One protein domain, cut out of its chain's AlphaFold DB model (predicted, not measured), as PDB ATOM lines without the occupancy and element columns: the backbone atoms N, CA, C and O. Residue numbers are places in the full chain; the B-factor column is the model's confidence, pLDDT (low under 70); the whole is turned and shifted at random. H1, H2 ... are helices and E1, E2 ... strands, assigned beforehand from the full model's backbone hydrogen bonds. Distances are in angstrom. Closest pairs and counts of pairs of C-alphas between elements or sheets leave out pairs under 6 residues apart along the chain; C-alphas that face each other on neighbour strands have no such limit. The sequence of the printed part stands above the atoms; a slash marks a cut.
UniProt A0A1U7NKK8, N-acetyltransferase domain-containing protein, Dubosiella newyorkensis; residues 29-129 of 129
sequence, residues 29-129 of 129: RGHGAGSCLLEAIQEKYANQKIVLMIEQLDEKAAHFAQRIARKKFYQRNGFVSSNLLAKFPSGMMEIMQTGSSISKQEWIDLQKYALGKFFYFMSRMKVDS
ATOM      1  N   ARG A  29     -41.796   4.909 -20.198       81.31
ATOM      2  CA  ARG A  29     -40.918   4.748 -19.025       81.31
ATOM      3  C   ARG A  29     -41.747   4.676 -17.741       81.31
ATOM      4  O   ARG A  29     -42.802   5.285 -17.639       81.31
ATOM      5  N   GLY A  30     -41.277   3.908 -16.760       80.44
ATOM      6  CA  GLY A  30     -41.960   3.743 -15.469       80.44
ATOM      7  C   GLY A  30     -43.165   2.790 -15.473       80.44
ATOM      8  O   GLY A  30     -43.608   2.406 -14.399       80.44
ATOM      9  N   HIS A  31     -43.626   2.331 -16.641       85.19
ATOM     10  CA  HIS A  31     -44.803   1.459 -16.782       85.19
ATOM     11  C   HIS A  31     -44.452  -0.017 -17.042       85.19
ATOM     12  O   HIS A  31     -45.284  -0.792 -17.496       85.19
ATOM     13  N   GLY A  32     -43.200  -0.418 -16.805       88.94
ATOM     14  CA  GLY A  32     -42.761  -1.812 -16.959       88.94
ATOM     15  C   GLY A  32     -42.435  -2.260 -18.390       88.94
ATOM     16  O   GLY A  32     -41.890  -3.346 -18.551       88.94
ATOM     17  N   ALA A  33     -42.653  -1.426 -19.414       91.25
ATOM     18  CA  ALA A  33     -42.389  -1.777 -20.819       91.25
ATOM     19  C   ALA A  33     -40.961  -2.300 -21.067       91.25
ATOM     20  O   ALA A  33     -40.768  -3.291 -21.764       91.25
ATOM     21  N   GLY A  34     -39.954  -1.672 -20.447       91.50
ATOM     22  CA  GLY A  34     -38.565  -2.126 -20.552       91.50
ATOM     23  C   GLY A  34     -38.311  -3.483 -19.894       91.50
ATOM     24  O   GLY A  34     -37.529  -4.265 -20.419       91.50
ATOM     25  N   SER A  35     -38.976  -3.773 -18.774       94.00
ATOM     26  CA  SER A  35     -38.881  -5.084 -18.124       94.00
ATOM     27  C   SER A  35     -39.515  -6.169 -18.989       94.00
ATOM     28  O   SER A  35     -38.851  -7.151 -19.289       94.00
ATOM     29  N   CYS A  36     -40.725  -5.930 -19.502       94.25
ATOM     30  CA  CYS A  36     -41.409  -6.861 -20.402       94.25
ATOM     31  C   CYS A  36     -40.592  -7.141 -21.678       94.25
ATOM     32  O   CYS A  36     -40.486  -8.282 -22.118       94.25
ATOM     33  N   LEU A  37     -39.939  -6.119 -22.246       93.69
ATOM     34  CA  LEU A  37     -39.041  -6.300 -23.388       93.69
ATOM     35  C   LEU A  37     -37.837  -7.191 -23.048       93.69
ATOM     36  O   LEU A  37     -37.495  -8.079 -23.826       93.69
ATOM     37  N   LEU A  38     -37.188  -6.966 -21.900       94.81
ATOM     38  CA  LEU A  38     -36.050  -7.784 -21.470       94.81
ATOM     39  C   LEU A  38     -36.459  -9.219 -21.125       94.81
ATOM     40  O   LEU A  38     -35.683 -10.135 -21.391       94.81
ATOM     41  N   GLU A  39     -37.650  -9.425 -20.564       95.31
ATOM     42  CA  GLU A  39     -38.234 -10.753 -20.342       95.31
ATOM     43  C   GLU A  39     -38.457 -11.469 -21.679       95.31
ATOM     44  O   GLU A  39     -37.914 -12.550 -21.884       95.31
ATOM     45  N   ALA A  40     -39.119 -10.826 -22.646       95.69
ATOM     46  CA  ALA A  40     -39.370 -11.411 -23.964       95.69
ATOM     47  C   ALA A  40     -38.076 -11.750 -24.733       95.69
ATOM     48  O   ALA A  40     -38.001 -12.769 -25.422       95.69
ATOM     49  N   ILE A  41     -37.035 -10.913 -24.619       94.31
ATOM     50  CA  ILE A  41     -35.711 -11.205 -25.190       94.31
ATOM     51  C   ILE A  41     -35.106 -12.440 -24.509       94.31
ATOM     52  O   ILE A  41     -34.628 -13.339 -25.199       94.31
ATOM     53  N   GLN A  42     -35.140 -12.508 -23.177       94.69
ATOM     54  CA  GLN A  42     -34.598 -13.646 -22.431       94.69
ATOM     55  C   GLN A  42     -35.353 -14.946 -22.723       94.69
ATOM     56  O   GLN A  42     -34.715 -15.977 -22.899       94.69
ATOM     57  N   GLU A  43     -36.677 -14.909 -22.868       95.69
ATOM     58  CA  GLU A  43     -37.481 -16.073 -23.258       95.69
ATOM     59  C   GLU A  43     -37.144 -16.550 -24.675       95.69
ATOM     60  O   GLU A  43     -36.894 -17.736 -24.902       95.69
ATOM     61  N   LYS A  44     -37.071 -15.622 -25.637       96.50
ATOM     62  CA  LYS A  44     -36.761 -15.945 -27.037       96.50
ATOM     63  C   LYS A  44     -35.359 -16.534 -27.209       96.50
ATOM     64  O   LYS A  44     -35.149 -17.375 -28.084       96.50
ATOM     65  N   TYR A  45     -34.405 -16.088 -26.397       94.31
ATOM     66  CA  TYR A  45     -32.998 -16.479 -26.472       94.31
ATOM     67  C   TYR A  45     -32.534 -17.240 -25.220       94.31
ATOM     68  O   TYR A  45     -31.366 -17.151 -24.853       94.31
ATOM     69  N   ALA A  46     -33.416 -18.030 -24.596       91.38
ATOM     70  CA  ALA A  46     -33.183 -18.670 -23.293       91.38
ATOM     71  C   ALA A  46     -31.904 -19.528 -23.199       91.38
ATOM     72  O   ALA A  46     -31.329 -19.674 -22.124       91.38
ATOM     73  N   ASN A  47     -31.432 -20.070 -24.324       92.12
ATOM     74  CA  ASN A  47     -30.223 -20.900 -24.400       92.12
ATOM     75  C   ASN A  47     -28.983 -20.135 -24.897       92.12
ATOM     76  O   ASN A  47     -27.990 -20.753 -25.279       92.12
ATOM     77  N   GLN A  48     -29.040 -18.804 -24.950       93.12
ATOM     78  CA  GLN A  48     -27.946 -17.955 -25.411       93.12
ATOM     79  C   GLN A  48     -27.451 -17.036 -24.295       93.12
ATOM     80  O   GLN A  48     -28.160 -16.730 -23.339       93.12
ATOM     81  N   LYS A  49     -26.206 -16.578 -24.433       93.56
ATOM     82  CA  LYS A  49     -25.660 -15.498 -23.608       93.56
ATOM     83  C   LYS A  49     -26.162 -14.179 -24.176       93.56
ATOM     84  O   LYS A  49     -25.955 -13.913 -25.359       93.56
ATOM     85  N   ILE A  50     -26.780 -13.348 -23.346       94.19
ATOM     86  CA  ILE A  50     -27.153 -11.987 -23.738       94.19
ATOM     87  C   ILE A  50     -26.244 -11.037 -22.979       94.19
ATOM     88  O   ILE A  50     -26.156 -11.100 -21.754       94.19
ATOM     89  N   VAL A  51     -25.578 -10.153 -23.714       93.81
ATOM     90  CA  VAL A  51     -24.660  -9.159 -23.162       93.81
ATOM     91  C   VAL A  51     -25.071  -7.763 -23.584       93.81
ATOM     92  O   VAL A  51     -25.581  -7.553 -24.682       93.81
ATOM     93  N   LEU A  52     -24.831  -6.802 -22.702       93.50
ATOM     94  CA  LEU A  52     -25.020  -5.386 -22.975       93.50
ATOM     95  C   LEU A  52     -23.947  -4.568 -22.271       93.50
ATOM     96  O   LEU A  52     -23.308  -5.032 -21.327       93.50
ATOM     97  N   MET A  53     -23.770  -3.335 -22.724       92.31
ATOM     98  CA  MET A  53     -22.833  -2.395 -22.128       92.31
ATOM     99  C   MET A  53     -23.600  -1.270 -21.448       92.31
ATOM    100  O   MET A  53     -24.534  -0.709 -22.021       92.31
ATOM    101  N   ILE A  54     -23.183  -0.917 -20.239       94.00
ATOM    102  CA  ILE A  54     -23.628   0.294 -19.549       94.00
ATOM    103  C   ILE A  54     -22.417   1.118 -19.161       94.00
ATOM    104  O   ILE A  54     -21.336   0.583 -18.956       94.00
ATOM    105  N   GLU A  55     -22.577   2.424 -19.036       93.19
ATOM    106  CA  GLU A  55     -21.487   3.264 -18.569       93.19
ATOM    107  C   GLU A  55     -21.089   2.865 -17.142       93.19
ATOM    108  O   GLU A  55     -21.949   2.689 -16.272       93.19
ATOM    109  N   GLN A  56     -19.781   2.748 -16.901       93.69
ATOM    110  CA  GLN A  56     -19.248   2.397 -15.589       93.69
ATOM    111  C   GLN A  56     -19.731   3.399 -14.528       93.69
ATOM    112  O   GLN A  56     -19.864   4.608 -14.785       93.69
ATOM    113  N   LEU A  57     -19.988   2.890 -13.320       93.31
ATOM    114  CA  LEU A  57     -20.201   3.738 -12.154       93.31
ATOM    115  C   LEU A  57     -18.886   4.431 -11.783       93.31
ATOM    116  O   LEU A  57     -17.938   3.789 -11.344       93.31
ATOM    117  N   ASP A  58     -18.871   5.745 -11.951       88.75
ATOM    118  CA  ASP A  58     -17.812   6.643 -11.507       88.75
ATOM    119  C   ASP A  58     -18.495   7.821 -10.808       88.75
ATOM    120  O   ASP A  58     -19.274   8.548 -11.429       88.75
ATOM    121  N   GLU A  59     -18.245   7.984  -9.509       84.69
ATOM    122  CA  GLU A  59     -18.841   9.043  -8.681       84.69
ATOM    123  C   GLU A  59     -18.481  10.448  -9.174       84.69
ATOM    124  O   GLU A  59     -19.208  11.407  -8.914       84.69
ATOM    125  N   LYS A  60     -17.377  10.574  -9.917       86.88
ATOM    126  CA  LYS A  60     -16.922  11.840 -10.501       86.88
ATOM    127  C   LYS A  60     -17.546  12.109 -11.869       86.88
ATOM    128  O   LYS A  60     -17.404  13.213 -12.394       86.88
ATOM    129  N   ALA A  61     -18.230  11.128 -12.461       83.00
ATOM    130  CA  ALA A  61     -18.861  11.287 -13.759       83.00
ATOM    131  C   ALA A  61     -20.174  12.075 -13.663       83.00
ATOM    132  O   ALA A  61     -20.967  11.940 -12.727       83.00
ATOM    133  N   ALA A  62     -20.459  12.852 -14.709       82.38
ATOM    134  CA  ALA A  62     -21.764  13.477 -14.869       82.38
ATOM    135  C   ALA A  62     -22.885  12.416 -14.867       82.38
ATOM    136  O   ALA A  62     -22.723  11.295 -15.365       82.38
ATOM    137  N   HIS A  63     -24.046  12.800 -14.334       87.12
ATOM    138  CA  HIS A  63     -25.257  11.970 -14.291       87.12
ATOM    139  C   HIS A  63     -25.116  10.652 -13.503       87.12
ATOM    140  O   HIS A  63     -25.796   9.673 -13.810       87.12
ATOM    141  N   PHE A  64     -24.291  10.624 -12.450       90.19
ATOM    142  CA  PHE A  64     -24.081   9.443 -11.600       90.19
ATOM    143  C   PHE A  64     -25.382   8.763 -11.131       90.19
ATOM    144  O   PHE A  64     -25.529   7.547 -11.252       90.19
ATOM    145  N   ALA A  65     -26.383   9.539 -10.700       91.31
ATOM    146  CA  ALA A  65     -27.687   9.004 -10.296       91.31
ATOM    147  C   ALA A  65     -28.403   8.229 -11.424       91.31
ATOM    148  O   ALA A  65     -29.020   7.193 -11.172       91.31
ATOM    149  N   GLN A  66     -28.288   8.685 -12.677       90.69
ATOM    150  CA  GLN A  66     -28.868   7.992 -13.833       90.69
ATOM    151  C   GLN A  66     -28.108   6.701 -14.148       90.69
ATOM    152  O   GLN A  66     -28.728   5.686 -14.459       90.69
ATOM    153  N   ARG A  67     -26.778   6.704 -13.995       93.31
ATOM    154  CA  ARG A  67     -25.945   5.502 -14.152       93.31
ATOM    155  C   ARG A  67     -26.320   4.433 -13.124       93.31
ATOM    156  O   ARG A  67     -26.517   3.274 -13.487       93.31
ATOM    157  N   ILE A  68     -26.529   4.832 -11.863       94.69
ATOM    158  CA  ILE A  68     -27.044   3.942 -10.811       94.69
ATOM    159  C   ILE A  68     -28.416   3.386 -11.197       94.69
ATOM    160  O   ILE A  68     -28.639   2.180 -11.083       94.69
ATOM    161  N   ALA A  69     -29.338   4.241 -11.650       93.06
ATOM    162  CA  ALA A  69     -30.676   3.810 -12.048       93.06
ATOM    163  C   ALA A  69     -30.625   2.784 -13.193       93.06
ATOM    164  O   ALA A  69     -31.314   1.767 -13.127       93.06
ATOM    165  N   ARG A  70     -29.758   3.001 -14.191       94.06
ATOM    166  CA  ARG A  70     -29.539   2.069 -15.304       94.06
ATOM    167  C   ARG A  70     -28.992   0.726 -14.828       94.06
ATOM    168  O   ARG A  70     -29.536  -0.312 -15.195       94.06
ATOM    169  N   LYS A  71     -27.972   0.729 -13.961       96.19
ATOM    170  CA  LYS A  71     -27.414  -0.508 -13.393       96.19
ATOM    171  C   LYS A  71     -28.463  -1.287 -12.600       96.19
ATOM    172  O   LYS A  71     -28.669  -2.470 -12.861       96.19
ATOM    173  N   LYS A  72     -29.191  -0.610 -11.705       96.12
ATOM    174  CA  LYS A  72     -30.285  -1.218 -10.930       96.12
ATOM    175  C   LYS A  72     -31.382  -1.779 -11.832       96.12
ATOM    176  O   LYS A  72     -31.907  -2.848 -11.538       96.12
ATOM    177  N   PHE A  73     -31.719  -1.082 -12.921       95.31
ATOM    178  CA  PHE A  73     -32.704  -1.541 -13.898       95.31
ATOM    179  C   PHE A  73     -32.287  -2.854 -14.570       95.31
ATOM    180  O   PHE A  73     -33.103  -3.762 -14.660       95.31
ATOM    181  N   TYR A  74     -31.037  -3.010 -14.997       96.69
ATOM    182  CA  TYR A  74     -30.611  -4.284 -15.584       96.69
ATOM    183  C   TYR A  74     -30.494  -5.395 -14.533       96.69
ATOM    184  O   TYR A  74     -30.936  -6.514 -14.784       96.69
ATOM    185  N   GLN A  75     -30.025  -5.075 -13.322       97.31
ATOM    186  CA  GLN A  75     -29.945  -6.035 -12.212       97.31
ATOM    187  C   GLN A  75     -31.306  -6.617 -11.818       97.31
ATOM    188  O   GLN A  75     -31.438  -7.830 -11.680       97.31
ATOM    189  N   ARG A  76     -32.348  -5.784 -11.700       96.69
ATOM    190  CA  ARG A  76     -33.712  -6.274 -11.416       96.69
ATOM    191  C   ARG A  76     -34.312  -7.117 -12.547       96.69
ATOM    192  O   ARG A  76     -35.311  -7.779 -12.308       96.69
ATOM    193  N   ASN A  77     -33.751  -7.054 -13.756       96.50
ATOM    194  CA  ASN A  77     -34.209  -7.794 -14.935       96.50
ATOM    195  C   ASN A  77     -33.290  -8.987 -15.267       96.50
ATOM    196  O   ASN A  77     -33.242  -9.426 -16.413       96.50
ATOM    197  N   GLY A  78     -32.544  -9.499 -14.281       95.94
ATOM    198  CA  GLY A  78     -31.780 -10.744 -14.406       95.94
ATOM    199  C   GLY A  78     -30.348 -10.592 -14.922       95.94
ATOM    200  O   GLY A  78     -29.650 -11.592 -15.057       95.94
ATOM    201  N   PHE A  79     -29.875  -9.369 -15.171       97.56
ATOM    202  CA  PHE A  79     -28.491  -9.157 -15.594       97.56
ATOM    203  C   PHE A  79     -27.545  -9.029 -14.400       97.56
ATOM    204  O   PHE A  79     -27.825  -8.346 -13.415       97.56
ATOM    205  N   VAL A  80     -26.353  -9.596 -14.535       97.19
ATOM    206  CA  VAL A  80     -25.251  -9.470 -13.578       97.19
ATOM    207  C   VAL A  80     -24.031  -8.858 -14.253       97.19
ATOM    208  O   VAL A  80     -23.917  -8.863 -15.478       97.19
ATOM    209  N   SER A  81     -23.105  -8.318 -13.462       96.56
ATOM    210  CA  SER A  81     -21.822  -7.871 -14.005       96.56
ATOM    211  C   SER A  81     -21.027  -9.075 -14.509       96.56
ATOM    212  O   SER A  81     -20.994 -10.114 -13.848       96.56
ATOM    213  N   SER A  82     -20.367  -8.939 -15.658       95.69
ATOM    214  CA  SER A  82     -19.380  -9.926 -16.123       95.69
ATOM    215  C   SER A  82     -17.993  -9.714 -15.499       95.69
ATOM    216  O   SER A  82     -17.084 -10.498 -15.757       95.69
ATOM    217  N   ASN A  83     -17.823  -8.653 -14.696       94.50
ATOM    218  CA  ASN A  83     -16.540  -8.121 -14.216       94.50
ATOM    219  C   ASN A  83     -15.603  -7.620 -15.328       94.50
ATOM    220  O   ASN A  83     -14.475  -7.235 -15.046       94.50
ATOM    221  N   LEU A  84     -16.060  -7.574 -16.581       95.06
ATOM    222  CA  LEU A  84     -15.293  -6.999 -17.678       95.06
ATOM    223  C   LEU A  84     -15.613  -5.512 -17.835       95.06
ATOM    224  O   LEU A  84     -16.779  -5.096 -17.844       95.06
ATOM    225  N   LEU A  85     -14.557  -4.728 -18.027       94.56
ATOM    226  CA  LEU A  85     -14.638  -3.314 -18.363       94.56
ATOM    227  C   LEU A  85     -14.045  -3.089 -19.746       94.56
ATOM    228  O   LEU A  85     -12.955  -3.567 -20.050       94.56
ATOM    229  N   ALA A  86     -14.740  -2.330 -20.582       91.31
ATOM    230  CA  ALA A  86     -14.291  -1.999 -21.923       91.31
ATOM    231  C   ALA A  86     -14.118  -0.486 -22.071       91.31
ATOM    232  O   ALA A  86     -14.999   0.297 -21.716       91.31
ATOM    233  N   LYS A  87     -12.967  -0.070 -22.599       89.56
ATOM    234  CA  LYS A  87     -12.660   1.334 -22.871       89.56
ATOM    235  C   LYS A  87     -13.035   1.691 -24.303       89.56
ATOM    236  O   LYS A  87     -12.429   1.179 -25.246       89.56
ATOM    237  N   PHE A  88     -13.969   2.625 -24.431       82.44
ATOM    238  CA  PHE A  88     -14.410   3.231 -25.685       82.44
ATOM    239  C   PHE A  88     -14.062   4.727 -25.715       82.44
ATOM    240  O   PHE A  88     -13.773   5.312 -24.664       82.44
ATOM    241  N   PRO A  89     -14.109   5.386 -26.889       79.81
ATOM    242  CA  PRO A  89     -14.000   6.845 -26.975       79.81
ATOM    243  C   PRO A  89     -15.038   7.583 -26.112       79.81
ATOM    244  O   PRO A  89     -14.736   8.639 -25.562       79.81
ATOM    245  N   SER A  90     -16.227   6.997 -25.938       76.44
ATOM    246  CA  SER A  90     -17.312   7.509 -25.090       76.44
ATOM    247  C   SER A  90     -17.066   7.340 -23.582       76.44
ATOM    248  O   SER A  90     -17.771   7.947 -22.774       76.44
ATOM    249  N   GLY A  91     -16.060   6.554 -23.184       84.50
ATOM    250  CA  GLY A  91     -15.694   6.319 -21.789       84.50
ATOM    251  C   GLY A  91     -15.518   4.842 -21.437       84.50
ATOM    252  O   GLY A  91     -15.425   3.969 -22.301       84.50
ATOM    253  N   MET A  92     -15.432   4.569 -20.134       91.12
ATOM    254  CA  MET A  92     -15.400   3.206 -19.603       91.12
ATOM    255  C   MET A  92     -16.815   2.634 -19.525       91.12
ATOM    256  O   MET A  92     -17.718   3.253 -18.953       91.12
ATOM    257  N   MET A  93     -16.978   1.431 -20.060       93.00
ATOM    258  CA  MET A  93     -18.229   0.684 -20.085       93.00
ATOM    259  C   MET A  93     -18.085  -0.589 -19.252       93.00
ATOM    260  O   MET A  93     -17.091  -1.301 -19.360       93.00
ATOM    261  N   GLU A  94     -19.084  -0.880 -18.432       95.12
ATOM    262  CA  GLU A  94     -19.272  -2.161 -17.760       95.12
ATOM    263  C   GLU A  94     -20.090  -3.094 -18.655       95.12
ATOM    264  O   GLU A  94     -21.147  -2.715 -19.169       95.12
ATOM    265  N   ILE A  95     -19.607  -4.324 -18.825       95.12
ATOM    266  CA  ILE A  95     -20.310  -5.362 -19.577       95.12
ATOM    267  C   ILE A  95     -21.186  -6.156 -18.606       95.12
ATOM    268  O   ILE A  95     -20.691  -6.824 -17.692       95.12
ATOM    269  N   MET A  96     -22.493  -6.098 -18.825       97.00
ATOM    270  CA  MET A  96     -23.505  -6.858 -18.093       97.00
ATOM    271  C   MET A  96     -23.944  -8.069 -18.920       97.00
ATOM    272  O   MET A  96     -23.964  -8.010 -20.148       97.00
ATOM    273  N   GLN A  97     -24.336  -9.151 -18.253       96.31
ATOM    274  CA  GLN A  97     -24.707 -10.415 -18.886       96.31
ATOM    275  C   GLN A  97     -25.910 -11.083 -18.213       96.31
ATOM    276  O   GLN A  97     -26.126 -10.906 -17.017       96.31
ATOM    277  N   THR A  98     -26.642 -11.901 -18.964       96.44
ATOM    278  CA  THR A  98     -27.593 -12.903 -18.452       96.44
ATOM    279  C   THR A  98     -27.411 -14.220 -19.217       96.44
ATOM    280  O   THR A  98     -26.845 -14.241 -20.317       96.44
ATOM    281  N   GLY A  99     -27.843 -15.326 -18.615       92.12
ATOM    282  CA  GLY A  99     -27.515 -16.683 -19.050       92.12
ATOM    283  C   GLY A  99     -26.174 -17.155 -18.481       92.12
ATOM    284  O   GLY A  99     -25.862 -16.923 -17.313       92.12
ATOM    285  N   SER A 100     -25.374 -17.850 -19.291       91.25
ATOM    286  CA  SER A 100     -24.053 -18.332 -18.864       91.25
ATOM    287  C   SER A 100     -22.980 -17.242 -18.946       91.25
ATOM    288  O   SER A 100     -23.060 -16.327 -19.764       91.25
ATOM    289  N   SER A 101     -21.946 -17.354 -18.107       93.06
ATOM    290  CA  SER A 101     -20.869 -16.363 -18.043       93.06
ATOM    291  C   SER A 101     -20.120 -16.218 -19.369       93.06
ATOM    292  O   SER A 101     -19.720 -17.210 -19.983       93.06
ATOM    293  N   ILE A 102     -19.886 -14.977 -19.784       94.12
ATOM    294  CA  ILE A 102     -19.022 -14.614 -20.901       94.12
ATOM    295  C   ILE A 102     -17.583 -14.441 -20.414       94.12
ATOM    296  O   ILE A 102     -17.309 -13.773 -19.418       94.12
ATOM    297  N   SER A 103     -16.646 -15.052 -21.126       94.50
ATOM    298  CA  SER A 103     -15.220 -14.810 -20.939       94.50
ATOM    299  C   SER A 103     -14.763 -13.572 -21.714       94.50
ATOM    300  O   SER A 103     -15.364 -13.163 -22.709       94.50
ATOM    301  N   LYS A 104     -13.620 -13.006 -21.312       93.75
ATOM    302  CA  LYS A 104     -12.966 -11.906 -22.040       93.75
ATOM    303  C   LYS A 104     -12.731 -12.237 -23.520       93.75
ATOM    304  O   LYS A 104     -12.908 -11.371 -24.372       93.75
ATOM    305  N   GLN A 105     -12.337 -13.475 -23.821       93.88
ATOM    306  CA  GLN A 105     -12.053 -13.906 -25.190       93.88
ATOM    307  C   GLN A 105     -13.333 -14.010 -26.027       93.88
ATOM    308  O   GLN A 105     -13.367 -13.480 -27.133       93.88
ATOM    309  N   GLU A 106     -14.403 -14.594 -25.478       93.94
ATOM    310  CA  GLU A 106     -15.708 -14.651 -26.151       93.94
ATOM    311  C   GLU A 106     -16.256 -13.253 -26.448       93.94
ATOM    312  O   GLU A 106     -16.777 -13.017 -27.534       93.94
ATOM    313  N   TRP A 107     -16.089 -12.304 -25.522       92.44
ATOM    314  CA  TRP A 107     -16.450 -10.909 -25.764       92.44
ATOM    315  C   TRP A 107     -15.638 -10.288 -26.910       92.44
ATOM    316  O   TRP A 107     -16.206  -9.665 -27.804       92.44
ATOM    317  N   ILE A 108     -14.316 -10.483 -26.927       91.62
ATOM    318  CA  ILE A 108     -13.448  -9.993 -28.011       91.62
ATOM    319  C   ILE A 108     -13.862 -10.593 -29.360       91.62
ATOM    320  O   ILE A 108     -13.881  -9.890 -30.373       91.62
ATOM    321  N   ASP A 109     -14.187 -11.882 -29.395       92.69
ATOM    322  CA  ASP A 109     -14.576 -12.560 -30.629       92.69
ATOM    323  C   ASP A 109     -15.967 -12.128 -31.102       92.69
ATOM    324  O   ASP A 109     -16.145 -11.902 -32.301       92.69
ATOM    325  N   LEU A 110     -16.903 -11.878 -30.180       90.38
ATOM    326  CA  LEU A 110     -18.189 -11.247 -30.479       90.38
ATOM    327  C   LEU A 110     -18.001  -9.853 -31.097       90.38
ATOM    328  O   LEU A 110     -18.612  -9.549 -32.118       90.38
ATOM    329  N   GLN A 111     -17.114  -9.028 -30.536       89.12
ATOM    330  CA  GLN A 111     -16.820  -7.692 -31.067       89.12
ATOM    331  C   GLN A 111     -16.172  -7.750 -32.455       89.12
ATOM    332  O   GLN A 111     -16.548  -6.998 -33.352       89.12
ATOM    333  N   LYS A 112     -15.236  -8.678 -32.687       90.12
ATOM    334  CA  LYS A 112     -14.652  -8.897 -34.024       90.12
ATOM    335  C   LYS A 112     -15.675  -9.397 -35.035       90.12
ATOM    336  O   LYS A 112     -15.547  -9.069 -36.212       90.12
ATOM    337  N   TYR A 113     -16.624 -10.224 -34.600       90.06
ATOM    338  CA  TYR A 113     -17.705 -10.712 -35.444       90.06
ATOM    339  C   TYR A 113     -18.656  -9.571 -35.824       90.06
ATOM    340  O   TYR A 113     -18.930  -9.394 -37.006       90.06
ATOM    341  N   ALA A 114     -19.082  -8.759 -34.851       86.25
ATOM    342  CA  ALA A 114     -20.023  -7.660 -35.061       86.25
ATOM    343  C   ALA A 114     -19.422  -6.489 -35.862       86.25
ATOM    344  O   ALA A 114     -20.015  -6.049 -36.840       86.25
ATOM    345  N   LEU A 115     -18.234  -5.998 -35.485       85.62
ATOM    346  CA  LEU A 115     -17.588  -4.858 -36.156       85.62
ATOM    347  C   LEU A 115     -16.822  -5.271 -37.423       85.62
ATOM    348  O   LEU A 115     -16.510  -4.434 -38.267       85.62
ATOM    349  N   GLY A 116     -16.441  -6.543 -37.536       88.00
ATOM    350  CA  GLY A 116     -15.429  -7.008 -38.480       88.00
ATOM    351  C   GLY A 116     -13.998  -6.796 -37.964       88.00
ATOM    352  O   GLY A 116     -13.671  -5.810 -37.300       88.00
ATOM    353  N   LYS A 117     -13.088  -7.725 -38.302       86.88
ATOM    354  CA  LYS A 117     -11.697  -7.749 -37.795       86.88
ATOM    355  C   LYS A 117     -10.919  -6.454 -38.065       86.88
ATOM    356  O   LYS A 117     -10.159  -6.013 -37.206       86.88
ATOM    357  N   PHE A 118     -11.107  -5.861 -39.245       84.69
ATOM    358  CA  PHE A 118     -10.420  -4.630 -39.643       84.69
ATOM    359  C   PHE A 118     -10.846  -3.440 -38.773       84.69
ATOM    360  O   PHE A 118      -9.999  -2.757 -38.199       84.69
ATOM    361  N   PHE A 119     -12.152  -3.237 -38.597       84.38
ATOM    362  CA  PHE A 119     -12.671  -2.142 -37.777       84.38
ATOM    363  C   PHE A 119     -12.425  -2.364 -36.287       84.38
ATOM    364  O   PHE A 119     -12.094  -1.413 -35.583       84.38
ATOM    365  N   TYR A 120     -12.479  -3.612 -35.810       85.50
ATOM    366  CA  TYR A 120     -12.067  -3.935 -34.446       85.50
ATOM    367  C   TYR A 120     -10.612  -3.519 -34.188       85.50
ATOM    368  O   TYR A 120     -10.333  -2.839 -33.201       85.50
ATOM    369  N   PHE A 121      -9.686  -3.851 -35.093       85.44
ATOM    370  CA  PHE A 121      -8.287  -3.433 -34.973       85.44
ATOM    371  C   PHE A 121      -8.141  -1.901 -34.948       85.44
ATOM    372  O   PHE A 121      -7.442  -1.356 -34.093       85.44
ATOM    373  N   MET A 122      -8.857  -1.198 -35.830       86.19
ATOM    374  CA  MET A 122      -8.836   0.267 -35.907       86.19
ATOM    375  C   MET A 122      -9.494   0.959 -34.703       86.19
ATOM    376  O   MET A 122      -9.121   2.084 -34.376       86.19
ATOM    377  N   SER A 123     -10.427   0.295 -34.011       79.88
ATOM    378  CA  SER A 123     -11.154   0.861 -32.863       79.88
ATOM    379  C   SER A 123     -10.267   1.132 -31.643       79.88
ATOM    380  O   SER A 123     -10.634   1.923 -30.776       79.88
ATOM    381  N   ARG A 124      -9.098   0.472 -31.551       78.31
ATOM    382  CA  ARG A 124      -8.198   0.509 -30.379       78.31
ATOM    383  C   ARG A 124      -8.903   0.157 -29.058       78.31
ATOM    384  O   ARG A 124      -8.421   0.548 -27.991       78.31
ATOM    385  N   MET A 125     -10.011  -0.584 -29.128       80.75
ATOM    386  CA  MET A 125     -10.773  -1.040 -27.969       80.75
ATOM    387  C   MET A 125      -9.880  -1.871 -27.048       80.75
ATOM    388  O   MET A 125      -9.144  -2.757 -27.493       80.75
ATOM    389  N   LYS A 126      -9.943  -1.573 -25.750       82.19
ATOM    390  CA  LYS A 126      -9.253  -2.338 -24.708       82.19
ATOM    391  C   LYS A 126     -10.277  -2.873 -23.730       82.19
ATOM    392  O   LYS A 126     -11.205  -2.158 -23.366       82.19
ATOM    393  N   VAL A 127     -10.090  -4.121 -23.329       85.75
ATOM    394  CA  VAL A 127     -10.938  -4.792 -22.350       85.75
ATOM    395  C   VAL A 127     -10.045  -5.222 -21.201       85.75
ATOM    396  O   VAL A 127      -9.040  -5.901 -21.429       85.75
ATOM    397  N   ASP A 128     -10.428  -4.842 -19.993       81.00
ATOM    398  CA  ASP A 128      -9.771  -5.181 -18.739       81.00
ATOM    399  C   ASP A 128     -10.695  -6.092 -17.910       81.00
ATOM    400  O   ASP A 128     -11.902  -6.168 -18.165       81.00
ATOM    401  N   SER A 129     -10.101  -6.843 -16.985       65.94
ATOM    402  CA  SER A 129     -10.750  -7.825 -16.102       65.94
ATOM    403  C   SER A 129     -10.413  -7.533 -14.653       65.94
ATOM    404  O   SER A 129      -9.226  -7.184 -14.446       65.94
TER     405      SER A 129
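What this domain is: This is residues 29 to 129 of the 129 residues of the protein "N-acetyltransferase domain-containing protein" of Dubosiella newyorkensis (UniProt A0A1U7NKK8). A strongly twisted sheet of four strands makes the core, with H2 packed along one face and H3 set slantwise on the opposite face, nearer the other edge. H1 lies at one end of the longest axis, beyond the E1 edge of the sheet, and the short H4 lies at the other end, making a corner with H3. The printed part has 101 residues, with four named helices and four named strands in the order H1 E1 H2 E2 E3 H3 H4 E4. The sheet's order is E1 E3 E2 E4, antiparallel throughout, and the class is mixed, helices and strands. The whole is compact, with a radius of gyration of the C-alphas of 14.5 A, and only just flat, spanning 41 by 38 by 21 A.

How they stand to each other: In the sheet, E3, residues 91 to 98, is an inner strand between the edge strand E1, residues 50 to 55, and E2, residues 80 to 88. Between E1 and E3, N 96 and O 52 are 2.8 A apart, within hydrogen-bond range. E2 and E3 form a hairpin, with N 86 and O 93 at 2.8 A. E2 bends by 72 degrees at residue 83. The edge strand E4, residues 126 to 128, is antiparallel to E2, with N 87 and O 126 at 2.8 A. H2, residues 64 to 76, is on the sheet at a height over the sheet of 9.4 A and runs along the strands, at 5 degrees to E3 on the local plane; its closest C-alphas to E1 are those of Arg 67 and Glu 55, 6.7 A apart. H3, residues 104 to 115, is on the opposite face at a height over the sheet of 7.8 A, slantwise to E2 at 55 degrees on the local plane; the C-alphas of Lys 104 and Leu 84 are their closest, 7.0 A apart. E1, H2, E2 and E3, H3 H4, E4 are split strand-helix-strand units, each with another strand between its two same-way strands, and both crossovers are right-handed. H4, residues 117 to 123, is not on the sheet and touches H3 only at the corner, only just, with 3 pairs of C-alphas within 8 A; the closest are those of Lys 112 and Tyr 120, 5.6 A apart, and the lines are about perpendicular at 81 degrees. H1, residues 33 to 44, is not on the sheet and is near H2, with 6 pairs of C-alphas within 10 A. In H1, H2, H3 and H4 every O i to N i+4 pair is within hydrogen-bond range.

Where its parts are: H1 begins at C-alpha 33, (-42.389, -1.777, -20.819), and is 16.5 A long; E1 is 17.1 A, H2 18.4 A, E2 20.6 A, E3 22.9 A and H3 16.4 A. H4 is 9.9 A long, and E4, 6.6 A, ends at C-alpha 128, (-9.771, -5.181, -18.739).

The domain as a whole: The C-alphas farthest apart are those of His 31 and Phe 118, 41.7 A. The printed part has no cut and no long link. Its mean pLDDT is 90.7, and residue 129, the chain's last, is under 70.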